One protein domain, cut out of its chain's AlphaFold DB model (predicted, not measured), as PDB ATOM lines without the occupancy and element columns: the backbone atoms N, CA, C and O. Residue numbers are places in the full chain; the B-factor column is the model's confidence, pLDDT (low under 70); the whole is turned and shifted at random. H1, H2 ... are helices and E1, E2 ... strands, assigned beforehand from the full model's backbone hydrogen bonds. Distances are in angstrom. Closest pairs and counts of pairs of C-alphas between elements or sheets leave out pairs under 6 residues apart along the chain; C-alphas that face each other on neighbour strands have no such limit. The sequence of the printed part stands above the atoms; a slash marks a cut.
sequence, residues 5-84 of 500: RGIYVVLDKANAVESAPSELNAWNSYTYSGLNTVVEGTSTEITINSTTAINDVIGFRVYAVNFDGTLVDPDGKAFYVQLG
ATOM      1  N   ARG A   5     127.698 121.625 134.143       89.75
ATOM      2  CA  ARG A   5     128.122 120.900 132.935       89.75
ATOM      3  C   ARG A   5     126.938 120.287 132.188       89.75
ATOM      4  O   ARG A   5     126.909 120.309 130.963       89.75
ATOM      5  N   GLY A   6     125.954 119.764 132.912       92.44
ATOM      6  CA  GLY A   6     124.766 119.166 132.311       92.44
ATOM      7  C   GLY A   6     123.652 118.913 133.313       92.44
ATOM      8  O   GLY A   6     123.827 119.100 134.518       92.44
ATOM      9  N   ILE A   7     122.509 118.465 132.807       94.38
ATOM     10  CA  ILE A   7     121.348 118.076 133.606       94.38
ATOM     11  C   ILE A   7     120.813 116.718 133.157       94.38
ATOM     12  O   ILE A   7     120.979 116.319 132.007       94.38
ATOM     13  N   TYR A   8     120.131 116.018 134.054       93.94
ATOM     14  CA  TYR A   8     119.298 114.871 133.701       93.94
ATOM     15  C   TYR A   8     118.022 114.882 134.535       93.94
ATOM     16  O   TYR A   8     117.975 115.456 135.627       93.94
ATOM     17  N   VAL A   9     116.973 114.265 133.999       93.81
ATOM     18  CA  VAL A   9     115.656 114.193 134.639       93.81
ATOM     19  C   VAL A   9     115.289 112.733 134.846       93.81
ATOM     20  O   VAL A   9     115.478 111.913 133.948       93.81
ATOM     21  N   VAL A  10     114.752 112.414 136.017       93.50
ATOM     22  CA  VAL A  10     114.225 111.090 136.378       93.50
ATOM     23  C   VAL A  10     112.785 111.227 136.879       93.50
ATOM     24  O   VAL A  10     112.316 112.339 137.116       93.50
ATOM     25  N   LEU A  11     112.071 110.115 137.064       91.81
ATOM     26  CA  LEU A  11     110.789 110.128 137.786       91.81
ATOM     27  C   LEU A  11     111.030 110.354 139.282       91.81
ATOM     28  O   LEU A  11     111.911 109.715 139.863       91.81
ATOM     29  N   ASP A  12     110.225 111.201 139.926       89.69
ATOM     30  CA  ASP A  12     110.312 111.459 141.371       89.69
ATOM     31  C   ASP A  12     109.647 110.342 142.185       89.69
ATOM     32  O   ASP A  12     108.659 110.537 142.888       89.69
ATOM     33  N   LYS A  13     110.192 109.128 142.073       84.81
ATOM     34  CA  LYS A  13     109.614 107.921 142.679       84.81
ATOM     35  C   LYS A  13     109.490 108.005 144.204       84.81
ATOM     36  O   LYS A  13     108.659 107.312 144.776       84.81
ATOM     37  N   ALA A  14     110.321 108.826 144.850       78.12
ATOM     38  CA  ALA A  14     110.364 108.969 146.303       78.12
ATOM     39  C   ALA A  14     109.175 109.752 146.882       78.12
ATOM     40  O   ALA A  14     108.860 109.563 148.051       78.12
ATOM     41  N   ASN A  15     108.516 110.600 146.083       77.38
ATOM     42  CA  ASN A  15     107.398 111.439 146.534       77.38
ATOM     43  C   ASN A  15     106.090 111.171 145.775       77.38
ATOM     44  O   ASN A  15     105.198 112.017 145.800       77.38
ATOM     45  N   ALA A  16     105.958 110.018 145.111       70.88
ATOM     46  CA  ALA A  16     104.655 109.573 144.616       70.88
ATOM     47  C   ALA A  16     103.655 109.565 145.794       70.88
ATOM     48  O   ALA A  16     103.925 108.957 146.836       70.88
ATOM     49  N   VAL A  17     102.575 110.342 145.669       60.97
ATOM     50  CA  VAL A  17     101.711 110.756 146.791       60.97
ATOM     51  C   VAL A  17     100.780 109.618 147.200       60.97
ATOM     52  O   VAL A  17     100.499 109.444 148.387       60.97
ATOM     53  N   GLU A  18     100.362 108.785 146.246       55.16
ATOM     54  CA  GLU A  18      99.751 107.500 146.542       55.16
ATOM     55  C   GLU A  18     100.842 106.431 146.561       55.16
ATOM     56  O   GLU A  18     101.277 105.916 145.536       55.16
ATOM     57  N   SER A  19     101.243 105.996 147.756       49.88
ATOM     58  CA  SER A  19     102.111 104.821 147.954       49.88
ATOM     59  C   SER A  19     101.456 103.496 147.504       49.88
ATOM     60  O   SER A  19     101.904 102.413 147.885       49.88
ATOM     61  N   ALA A  20     100.367 103.557 146.733       48.44
ATOM     62  CA  ALA A  20      99.738 102.415 146.110       48.44
ATOM     63  C   ALA A  20     100.544 102.009 144.863       48.44
ATOM     64  O   ALA A  20     101.016 102.867 144.117       48.44
ATOM     65  N   PRO A  21     100.667 100.704 144.563       59.72
ATOM     66  CA  PRO A  21     101.311 100.228 143.341       59.72
ATOM     67  C   PRO A  21     100.791 100.903 142.058       59.72
ATOM     68  O   PRO A  21     101.510 100.945 141.072       59.72
ATOM     69  N   SER A  22      99.573 101.454 142.050       68.00
ATOM     70  CA  SER A  22      98.914 102.060 140.889       68.00
ATOM     71  C   SER A  22      99.612 103.295 140.307       68.00
ATOM     72  O   SER A  22      99.785 103.329 139.091       68.00
ATOM     73  N   GLU A  23     100.036 104.277 141.111       74.00
ATOM     74  CA  GLU A  23     100.592 105.548 140.596       74.00
ATOM     75  C   GLU A  23     101.983 105.338 139.977       74.00
ATOM     76  O   GLU A  23     102.235 105.678 138.820       74.00
ATOM     77  N   LEU A  24     102.872 104.657 140.705       77.69
ATOM     78  CA  LEU A  24     104.186 104.271 140.191       77.69
ATOM     79  C   LEU A  24     104.079 103.313 138.999       77.69
ATOM     80  O   LEU A  24     104.864 103.441 138.059       77.69
ATOM     81  N   ASN A  25     103.138 102.363 138.999       80.94
ATOM     82  CA  ASN A  25     102.935 101.490 137.840       80.94
ATOM     83  C   ASN A  25     102.438 102.281 136.627       80.94
ATOM     84  O   ASN A  25     102.907 102.013 135.524       80.94
ATOM     85  N   ALA A  26     101.563 103.272 136.819       80.75
ATOM     86  CA  ALA A  26     101.111 104.156 135.750       80.75
ATOM     87  C   ALA A  26     102.285 104.949 135.166       80.75
ATOM     88  O   ALA A  26     102.541 104.849 133.967       80.75
ATOM     89  N   TRP A  27     103.082 105.624 136.005       87.44
ATOM     90  CA  TRP A  27     104.255 106.370 135.539       87.44
ATOM     91  C   TRP A  27     105.246 105.457 134.808       87.44
ATOM     92  O   TRP A  27     105.659 105.760 133.698       87.44
ATOM     93  N   ASN A  28     105.592 104.295 135.372       85.88
ATOM     94  CA  ASN A  28     106.521 103.368 134.715       85.88
ATOM     95  C   ASN A  28     105.935 102.711 133.447       85.88
ATOM     96  O   ASN A  28     106.703 102.183 132.646       85.88
ATOM     97  N   SER A  29     104.610 102.720 133.251       85.00
ATOM     98  CA  SER A  29     103.966 102.162 132.052       85.00
ATOM     99  C   SER A  29     104.061 103.074 130.826       85.00
ATOM    100  O   SER A  29     103.853 102.616 129.700       85.00
ATOM    101  N   TYR A  30     104.374 104.358 131.019       88.69
ATOM    102  CA  TYR A  30     104.471 105.323 129.931       88.69
ATOM    103  C   TYR A  30     105.817 105.257 129.220       88.69
ATOM    104  O   TYR A  30     106.850 104.907 129.787       88.69
ATOM    105  N   THR A  31     105.803 105.620 127.938       88.38
ATOM    106  CA  THR A  31     107.018 105.681 127.127       88.38
ATOM    107  C   THR A  31     107.588 107.091 127.167       88.38
ATOM    108  O   THR A  31     106.915 108.045 126.772       88.38
ATOM    109  N   TYR A  32     108.841 107.213 127.601       90.31
ATOM    110  CA  TYR A  32     109.556 108.484 127.703       90.31
ATOM    111  C   TYR A  32     110.719 108.550 126.712       90.31
ATOM    112  O   TYR A  32     111.461 107.583 126.562       90.31
ATOM    113  N   SER A  33     110.916 109.713 126.095       90.94
ATOM    114  CA  SER A  33     112.157 110.081 125.401       90.94
ATOM    115  C   SER A  33     112.879 111.171 126.195       90.94
ATOM    116  O   SER A  33     112.220 112.035 126.773       90.94
ATOM    117  N   GLY A  34     114.213 111.116 126.258       89.38
ATOM    118  CA  GLY A  34     115.058 112.084 126.979       89.38
ATOM    119  C   GLY A  34     115.156 111.880 128.501       89.38
ATOM    120  O   GLY A  34     116.054 112.424 129.142       89.38
ATOM    121  N   LEU A  35     114.282 111.063 129.099       92.44
ATOM    122  CA  LEU A  35     114.344 110.721 130.525       92.44
ATOM    123  C   LEU A  35     115.568 109.840 130.831       92.44
ATOM    124  O   LEU A  35     115.986 109.033 130.003       92.44
ATOM    125  N   ASN A  36     116.141 109.980 132.029       91.69
ATOM    126  CA  ASN A  36     117.353 109.288 132.490       91.69
ATOM    127  C   ASN A  36     118.584 109.504 131.587       91.69
ATOM    128  O   ASN A  36     119.528 108.719 131.625       91.69
ATOM    129  N   THR A  37     118.580 110.562 130.774       92.19
ATOM    130  CA  THR A  37     119.673 110.908 129.861       92.19
ATOM    131  C   THR A  37     120.347 112.190 130.337       92.19
ATOM    132  O   THR A  37     119.669 113.176 130.628       92.19
ATOM    133  N   VAL A  38     121.679 112.180 130.428       91.25
ATOM    134  CA  VAL A  38     122.465 113.383 130.735       91.25
ATOM    135  C   VAL A  38     122.603 114.223 129.471       91.25
ATOM    136  O   VAL A  38     123.109 113.742 128.460       91.25
ATOM    137  N   VAL A  39     122.164 115.477 129.544       92.25
ATOM    138  CA  VAL A  39     122.253 116.469 128.468       92.25
ATOM    139  C   VAL A  39     123.173 117.593 128.927       92.25
ATOM    140  O   VAL A  39     122.990 118.142 130.015       92.25
ATOM    141  N   GLU A  40     124.183 117.927 128.125       90.94
ATOM    142  CA  GLU A  40     125.061 119.064 128.418       90.94
ATOM    143  C   GLU A  40     124.292 120.391 128.308       90.94
ATOM    144  O   GLU A  40     123.456 120.576 127.422       90.94
ATOM    145  N   GLY A  41     124.573 121.326 129.218       87.88
ATOM    146  CA  GLY A  41     123.861 122.601 129.326       87.88
ATOM    147  C   GLY A  41     122.795 122.635 130.428       87.88
ATOM    148  O   GLY A  41     122.864 121.907 131.417       87.88
ATOM    149  N   THR A  42     121.835 123.554 130.295       86.75
ATOM    150  CA  THR A  42     120.864 123.912 131.350       86.75
ATOM    151  C   THR A  42     119.407 123.618 130.979       86.75
ATOM    152  O   THR A  42     118.508 123.935 131.757       86.75
ATOM    153  N   SER A  43     119.157 123.006 129.819       87.56
ATOM    154  CA  SER A  43     117.817 122.662 129.331       87.56
ATOM    155  C   SER A  43     117.799 121.263 128.725       87.56
ATOM    156  O   SER A  43     118.756 120.859 128.070       87.56
ATOM    157  N   THR A  44     116.699 120.540 128.919       90.69
ATOM    158  CA  THR A  44     116.445 119.232 128.307       90.69
ATOM    159  C   THR A  44     114.970 119.122 127.935       90.69
ATOM    160  O   THR A  44     114.131 119.811 128.521       90.69
ATOM    161  N   GLU A  45     114.658 118.272 126.963       90.44
ATOM    162  CA  GLU A  45     113.298 118.000 126.511       90.44
ATOM    163  C   GLU A  45     112.914 116.569 126.884       90.44
ATOM    164  O   GLU A  45     113.657 115.623 126.616       90.44
ATOM    165  N   ILE A  46     111.741 116.414 127.499       90.00
ATOM    166  CA  ILE A  46     111.166 115.113 127.837       90.00
ATOM    167  C   ILE A  46     109.876 114.954 127.042       90.00
ATOM    168  O   ILE A  46     108.934 115.722 127.220       90.00
ATOM    169  N   THR A  47     109.823 113.944 126.175       88.12
ATOM    170  CA  THR A  47     108.597 113.591 125.442       88.12
ATOM    171  C   THR A  47     107.936 112.391 126.102       88.12
ATOM    172  O   THR A  47     108.602 111.393 126.367       88.12
ATOM    173  N   ILE A  48     106.623 112.465 126.325       87.12
ATOM    174  CA  ILE A  48     105.822 111.382 126.903       87.12
ATOM    175  C   ILE A  48     104.857 110.892 125.828       87.12
ATOM    176  O   ILE A  48     103.883 111.563 125.495       87.12
ATOM    177  N   ASN A  49     105.137 109.720 125.271       79.75
ATOM    178  CA  ASN A  49     104.318 109.113 124.229       79.75
ATOM    179  C   ASN A  49     103.291 108.185 124.877       79.75
ATOM    180  O   ASN A  49     103.527 106.987 125.026       79.75
ATOM    181  N   SER A  50     102.159 108.744 125.304       78.56
ATOM    182  CA  SER A  50     101.070 107.963 125.889       78.56
ATOM    183  C   SER A  50      99.714 108.621 125.648       78.56
ATOM    184  O   SER A  50      99.530 109.811 125.894       78.56
ATOM    185  N   THR A  51      98.746 107.834 125.179       72.44
ATOM    186  CA  THR A  51      97.339 108.248 125.066       72.44
ATOM    187  C   THR A  51      96.562 108.023 126.362       72.44
ATOM    188  O   THR A  51      95.508 108.629 126.541       72.44
ATOM    189  N   THR A  52      97.070 107.176 127.260       79.62
ATOM    190  CA  THR A  52      96.450 106.855 128.554       79.62
ATOM    191  C   THR A  52      96.912 107.779 129.671       79.62
ATOM    192  O   THR A  52      96.177 107.955 130.629       79.62
ATOM    193  N   ALA A  53      98.067 108.433 129.515       80.38
ATOM    194  CA  ALA A  53      98.607 109.376 130.495       80.38
ATOM    195  C   ALA A  53      97.885 110.738 130.510       80.38
ATOM    196  O   ALA A  53      98.290 111.650 131.221       80.38
ATOM    197  N   ILE A  54      96.859 110.936 129.678       80.00
ATOM    198  CA  ILE A  54      96.153 112.216 129.583       80.00
ATOM    199  C   ILE A  54      95.330 112.447 130.854       80.00
ATOM    200  O   ILE A  54      94.499 111.619 131.214       80.00
ATOM    201  N   ASN A  55      95.500 113.629 131.450       77.69
ATOM    202  CA  ASN A  55      94.980 114.070 132.750       77.69
ATOM    203  C   ASN A  55      95.729 113.539 133.981       77.69
ATOM    204  O   ASN A  55      95.411 113.982 135.085       77.69
ATOM    205  N   ASP A  56      96.745 112.690 133.808       83.19
ATOM    206  CA  ASP A  56      97.602 112.272 134.916       83.19
ATOM    207  C   ASP A  56      98.542 113.393 135.355       83.19
ATOM    208  O   ASP A  56      98.906 114.283 134.578       83.19
ATOM    209  N   VAL A  57      98.981 113.313 136.609       85.88
ATOM    210  CA  VAL A  57     100.069 114.121 137.152       85.88
ATOM    211  C   VAL A  57     101.287 113.222 137.309       85.88
ATOM    212  O   VAL A  57     101.212 112.179 137.951       85.88
ATOM    213  N   ILE A  58     102.413 113.622 136.718       88.06
ATOM    214  CA  ILE A  58     103.672 112.878 136.807       88.06
ATOM    215  C   ILE A  58     104.701 113.710 137.556       88.06
ATOM    216  O   ILE A  58     104.982 114.854 137.183       88.06
ATOM    217  N   GLY A  59     105.269 113.118 138.606       90.56
ATOM    218  CA  GLY A  59     106.397 113.671 139.342       90.56
ATOM    219  C   GLY A  59     107.716 113.395 138.626       90.56
ATOM    220  O   GLY A  59     108.062 112.250 138.331       90.56
ATOM    221  N   PHE A  60     108.488 114.446 138.393       92.81
ATOM    222  CA  PHE A  60     109.842 114.390 137.861       92.81
ATOM    223  C   PHE A  60     110.821 115.019 138.840       92.81
ATOM    224  O   PHE A  60     110.470 115.888 139.636       92.81
ATOM    225  N   ARG A  61     112.081 114.609 138.749       93.19
ATOM    226  CA  ARG A  61     113.181 115.182 139.514       93.19
ATOM    227  C   ARG A  61     114.335 115.508 138.587       93.19
ATOM    228  O   ARG A  61     114.803 114.642 137.852       93.19
ATOM    229  N   VAL A  62     114.775 116.762 138.617       93.94
ATOM    230  CA  VAL A  62     115.929 117.239 137.853       93.94
ATOM    231  C   VAL A  62     117.168 117.282 138.737       93.94
ATOM    232  O   VAL A  62     117.132 117.770 139.869       93.94
ATOM    233  N   TYR A  63     118.274 116.807 138.185       93.44
ATOM    234  CA  TYR A  63     119.599 116.879 138.776       93.44
ATOM    235  C   TYR A  63     120.506 117.693 137.863       93.44
ATOM    236  O   TYR A  63     120.537 117.470 136.652       93.44
ATOM    237  N   ALA A  64     121.257 118.623 138.447       92.94
ATOM    238  CA  ALA A  64     122.302 119.362 137.752       92.94
ATOM    239  C   ALA A  64     123.675 118.831 138.172       92.94
ATOM    240  O   ALA A  64     123.919 118.608 139.358       92.94
ATOM    241  N   VAL A  65     124.558 118.638 137.196       91.12
ATOM    242  CA  VAL A  65     125.899 118.066 137.358       91.12
ATOM    243  C   VAL A  65     126.935 119.167 137.152       91.12
ATOM    244  O   VAL A  65     126.892 119.885 136.150       91.12
ATOM    245  N   ASN A  66     127.867 119.309 138.088       89.88
ATOM    246  CA  ASN A  66     129.001 120.225 138.007       89.88
ATOM    247  C   ASN A  66     130.069 119.716 137.020       89.88
ATOM    248  O   ASN A  66     130.092 118.546 136.637       89.88
ATOM    249  N   PHE A  67     131.009 120.582 136.629       87.12
ATOM    250  CA  PHE A  67     132.151 120.177 135.792       87.12
ATOM    251  C   PHE A  67     133.046 119.106 136.432       87.12
ATOM    252  O   PHE A  67     133.638 118.307 135.708       87.12
ATOM    253  N   ASP A  68     133.103 119.053 137.764       88.81
ATOM    254  CA  ASP A  68     133.832 118.035 138.531       88.81
ATOM    255  C   ASP A  68     133.065 116.703 138.683       88.81
ATOM    256  O   ASP A  68     133.566 115.769 139.305       88.81
ATOM    257  N   GLY A  69     131.861 116.598 138.106       84.31
ATOM    258  CA  GLY A  69     131.014 115.405 138.162       84.31
ATOM    259  C   GLY A  69     130.157 115.279 139.425       84.31
ATOM    260  O   GLY A  69     129.352 114.352 139.507       84.31
ATOM    261  N   THR A  70     130.274 116.197 140.389       90.25
ATOM    262  CA  THR A  70     129.395 116.229 141.568       90.25
ATOM    263  C   THR A  70     128.018 116.792 141.219       90.25
ATOM    264  O   THR A  70     127.859 117.550 140.261       90.25
ATOM    265  N   LEU A  71     126.993 116.429 141.991       90.31
ATOM    266  CA  LEU A  71     125.668 117.033 141.849       90.31
ATOM    267  C   LEU A  71     125.645 118.399 142.537       90.31
ATOM    268  O   LEU A  71     126.142 118.546 143.652       90.31
ATOM    269  N   VAL A  72     125.028 119.386 141.888       89.19
ATOM    270  CA  VAL A  72     124.796 120.720 142.471       89.19
ATOM    271  C   VAL A  72     123.937 120.617 143.733       89.19
ATOM    272  O   VAL A  72     124.172 121.325 144.708       89.19
ATOM    273  N   ASP A  73     122.941 119.736 143.695       88.88
ATOM    274  CA  ASP A  73     122.074 119.375 144.809       88.88
ATOM    275  C   ASP A  73     121.967 117.839 144.817       88.88
ATOM    276  O   ASP A  73     121.437 117.285 143.845       88.88
ATOM    277  N   PRO A  74     122.498 117.144 145.844       89.94
ATOM    278  CA  PRO A  74     122.440 115.686 145.937       89.94
ATOM    279  C   PRO A  74     121.019 115.125 145.898       89.94
ATOM    280  O   PRO A  74     120.811 114.035 145.366       89.94
ATOM    281  N   ASP A  75     120.043 115.883 146.403       88.06
ATOM    282  CA  ASP A  75     118.643 115.472 146.418       88.06
ATOM    283  C   ASP A  75     117.934 115.835 145.112       88.06
ATOM    284  O   ASP A  75     116.868 115.301 144.828       88.06
ATOM    285  N   GLY A  76     118.499 116.714 144.281       90.38
ATOM    286  CA  GLY A  76     117.839 117.242 143.086       90.38
ATOM    287  C   GLY A  76     116.586 118.071 143.407       90.38
ATOM    288  O   GLY A  76     116.210 118.281 144.562       90.38
ATOM    289  N   LYS A  77     115.896 118.558 142.371       91.19
ATOM    290  CA  LYS A  77     114.653 119.336 142.519       91.19
ATOM    291  C   LYS A  77     113.474 118.615 141.882       91.19
ATOM    292  O   LYS A  77     113.506 118.313 140.692       91.19
ATOM    293  N   ALA A  78     112.440 118.354 142.678       91.62
ATOM    294  CA  ALA A  78     111.191 117.775 142.198       91.62
ATOM    295  C   ALA A  78     110.289 118.823 141.543       91.62
ATOM    296  O   ALA A  78     110.252 119.980 141.966       91.62
ATOM    297  N   PHE A  79     109.529 118.394 140.545       89.94
ATOM    298  CA  PHE A  79     108.453 119.152 139.925       89.94
ATOM    299  C   PHE A  79     107.395 118.187 139.387       89.94
ATOM    300  O   PHE A  79     107.701 117.057 139.020       89.94
ATOM    301  N   TYR A  80     106.145 118.633 139.336       89.00
ATOM    302  CA  TYR A  80     105.017 117.810 138.906       89.00
ATOM    303  C   TYR A  80     104.393 118.418 137.662       89.00
ATOM    304  O   TYR A  80     104.211 119.634 137.581       89.00
ATOM    305  N   VAL A  81     104.070 117.570 136.691       87.50
ATOM    306  CA  VAL A  81     103.494 117.987 135.414       87.50
ATOM    307  C   VAL A  81     102.164 117.280 135.234       87.50
ATOM    308  O   VAL A  81     102.115 116.054 135.182       87.50
ATOM    309  N   GLN A  82     101.089 118.056 135.115       86.19
ATOM    310  CA  GLN A  82      99.807 117.529 134.663       86.19
ATOM    311  C   GLN A  82      99.823 117.410 133.139       86.19
ATOM    312  O   GLN A  82     100.107 118.386 132.438       86.19
ATOM    313  N   LEU A  83      99.493 116.238 132.614       84.31
ATOM    314  CA  LEU A  83      99.503 115.970 131.182       84.31
ATOM    315  C   LEU A  83      98.152 116.284 130.548       84.31
ATOM    316  O   LEU A  83      97.097 115.948 131.078       84.31
ATOM    317  N   GLY A  84      98.195 116.917 129.382       79.12
ATOM    318  CA  GLY A  84      97.024 117.230 128.574       79.12
ATOM    319  C   GLY A  84      97.168 116.648 127.175       79.12
ATOM    320  O   GLY A  84      98.274 116.342 126.722       79.12
TER     321      GLY A  84
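Overview. This is residues 5 to 84 of the 500 residues of the protein "Cell surface protein" of Escherichia coli (UniProt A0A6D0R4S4). A strongly twisted sheet of three strands makes the long axis, with the long strand E4 between E1 and E5; a short helix, H1, sits near the end where E4 begins. A small hairpin of two short strands, E2 and E3, lies apart from the sheet, and its long loop, residues 34 to 46, reaches back to pair briefly with E1. The printed part has 80 residues, in the order E1, H1, E2, E3, E4, E5; both sheets, E1 - E4 - E5 and E2 - E3, are antiparallel. The class is mixed, helices and strands, with under half of the residues in named elements. The whole is compact, with a radius of gyration of the C-alphas of 13.3 A, yet elongated, spanning 39 by 24 by 16 A.

Arrangement. Edge strand E1, residues 5 to 11, is antiparallel to inner strand E4, residues 57 to 66, at 156 degrees, with N 10 and O 61 2.9 A apart. Residues 6 to 7 of E1 also pair, antiparallel, with residues 39 to 40. H1, residues 21 to 29, only grazes the sheet with its residues 23 to 28; its closest C-alpha pair with E4 is Trp 27 and Ile 58, 6.7 A. In H1 every O i to N i+4 pair is within hydrogen-bond range. E2, residues 31 to 33, and E3, residues 47 to 49, form an antiparallel hairpin, with N 33 and O 47 2.9 A apart. E2 and E4 are apart, as are E3 and E4. E4 and edge strand E5, residues 77 to 82, form a hairpin at 149 degrees, with N 60 and O 79 2.8 A apart.

Along the chain. E1 begins at C-alpha 5, (128.122, 120.900, 132.935), and is 21.0 A long. H1 measures 11.8 A, E2 7.0 A, E3 6.3 A and E4 29.6 A. E5, 16.9 A, ends at C-alpha 82, (99.807, 117.529, 134.663).

Size, cuts and confidence. The C-alphas farthest apart, of Thr 52 and Asp 68, are 40.3 A apart. The printed part has no cut. The link from E2 to E3 is long, with 13 residues; that from H1 to E2 is tight. Mean pLDDT of the printed part is 85.0; residues 17 to 22 are under 70.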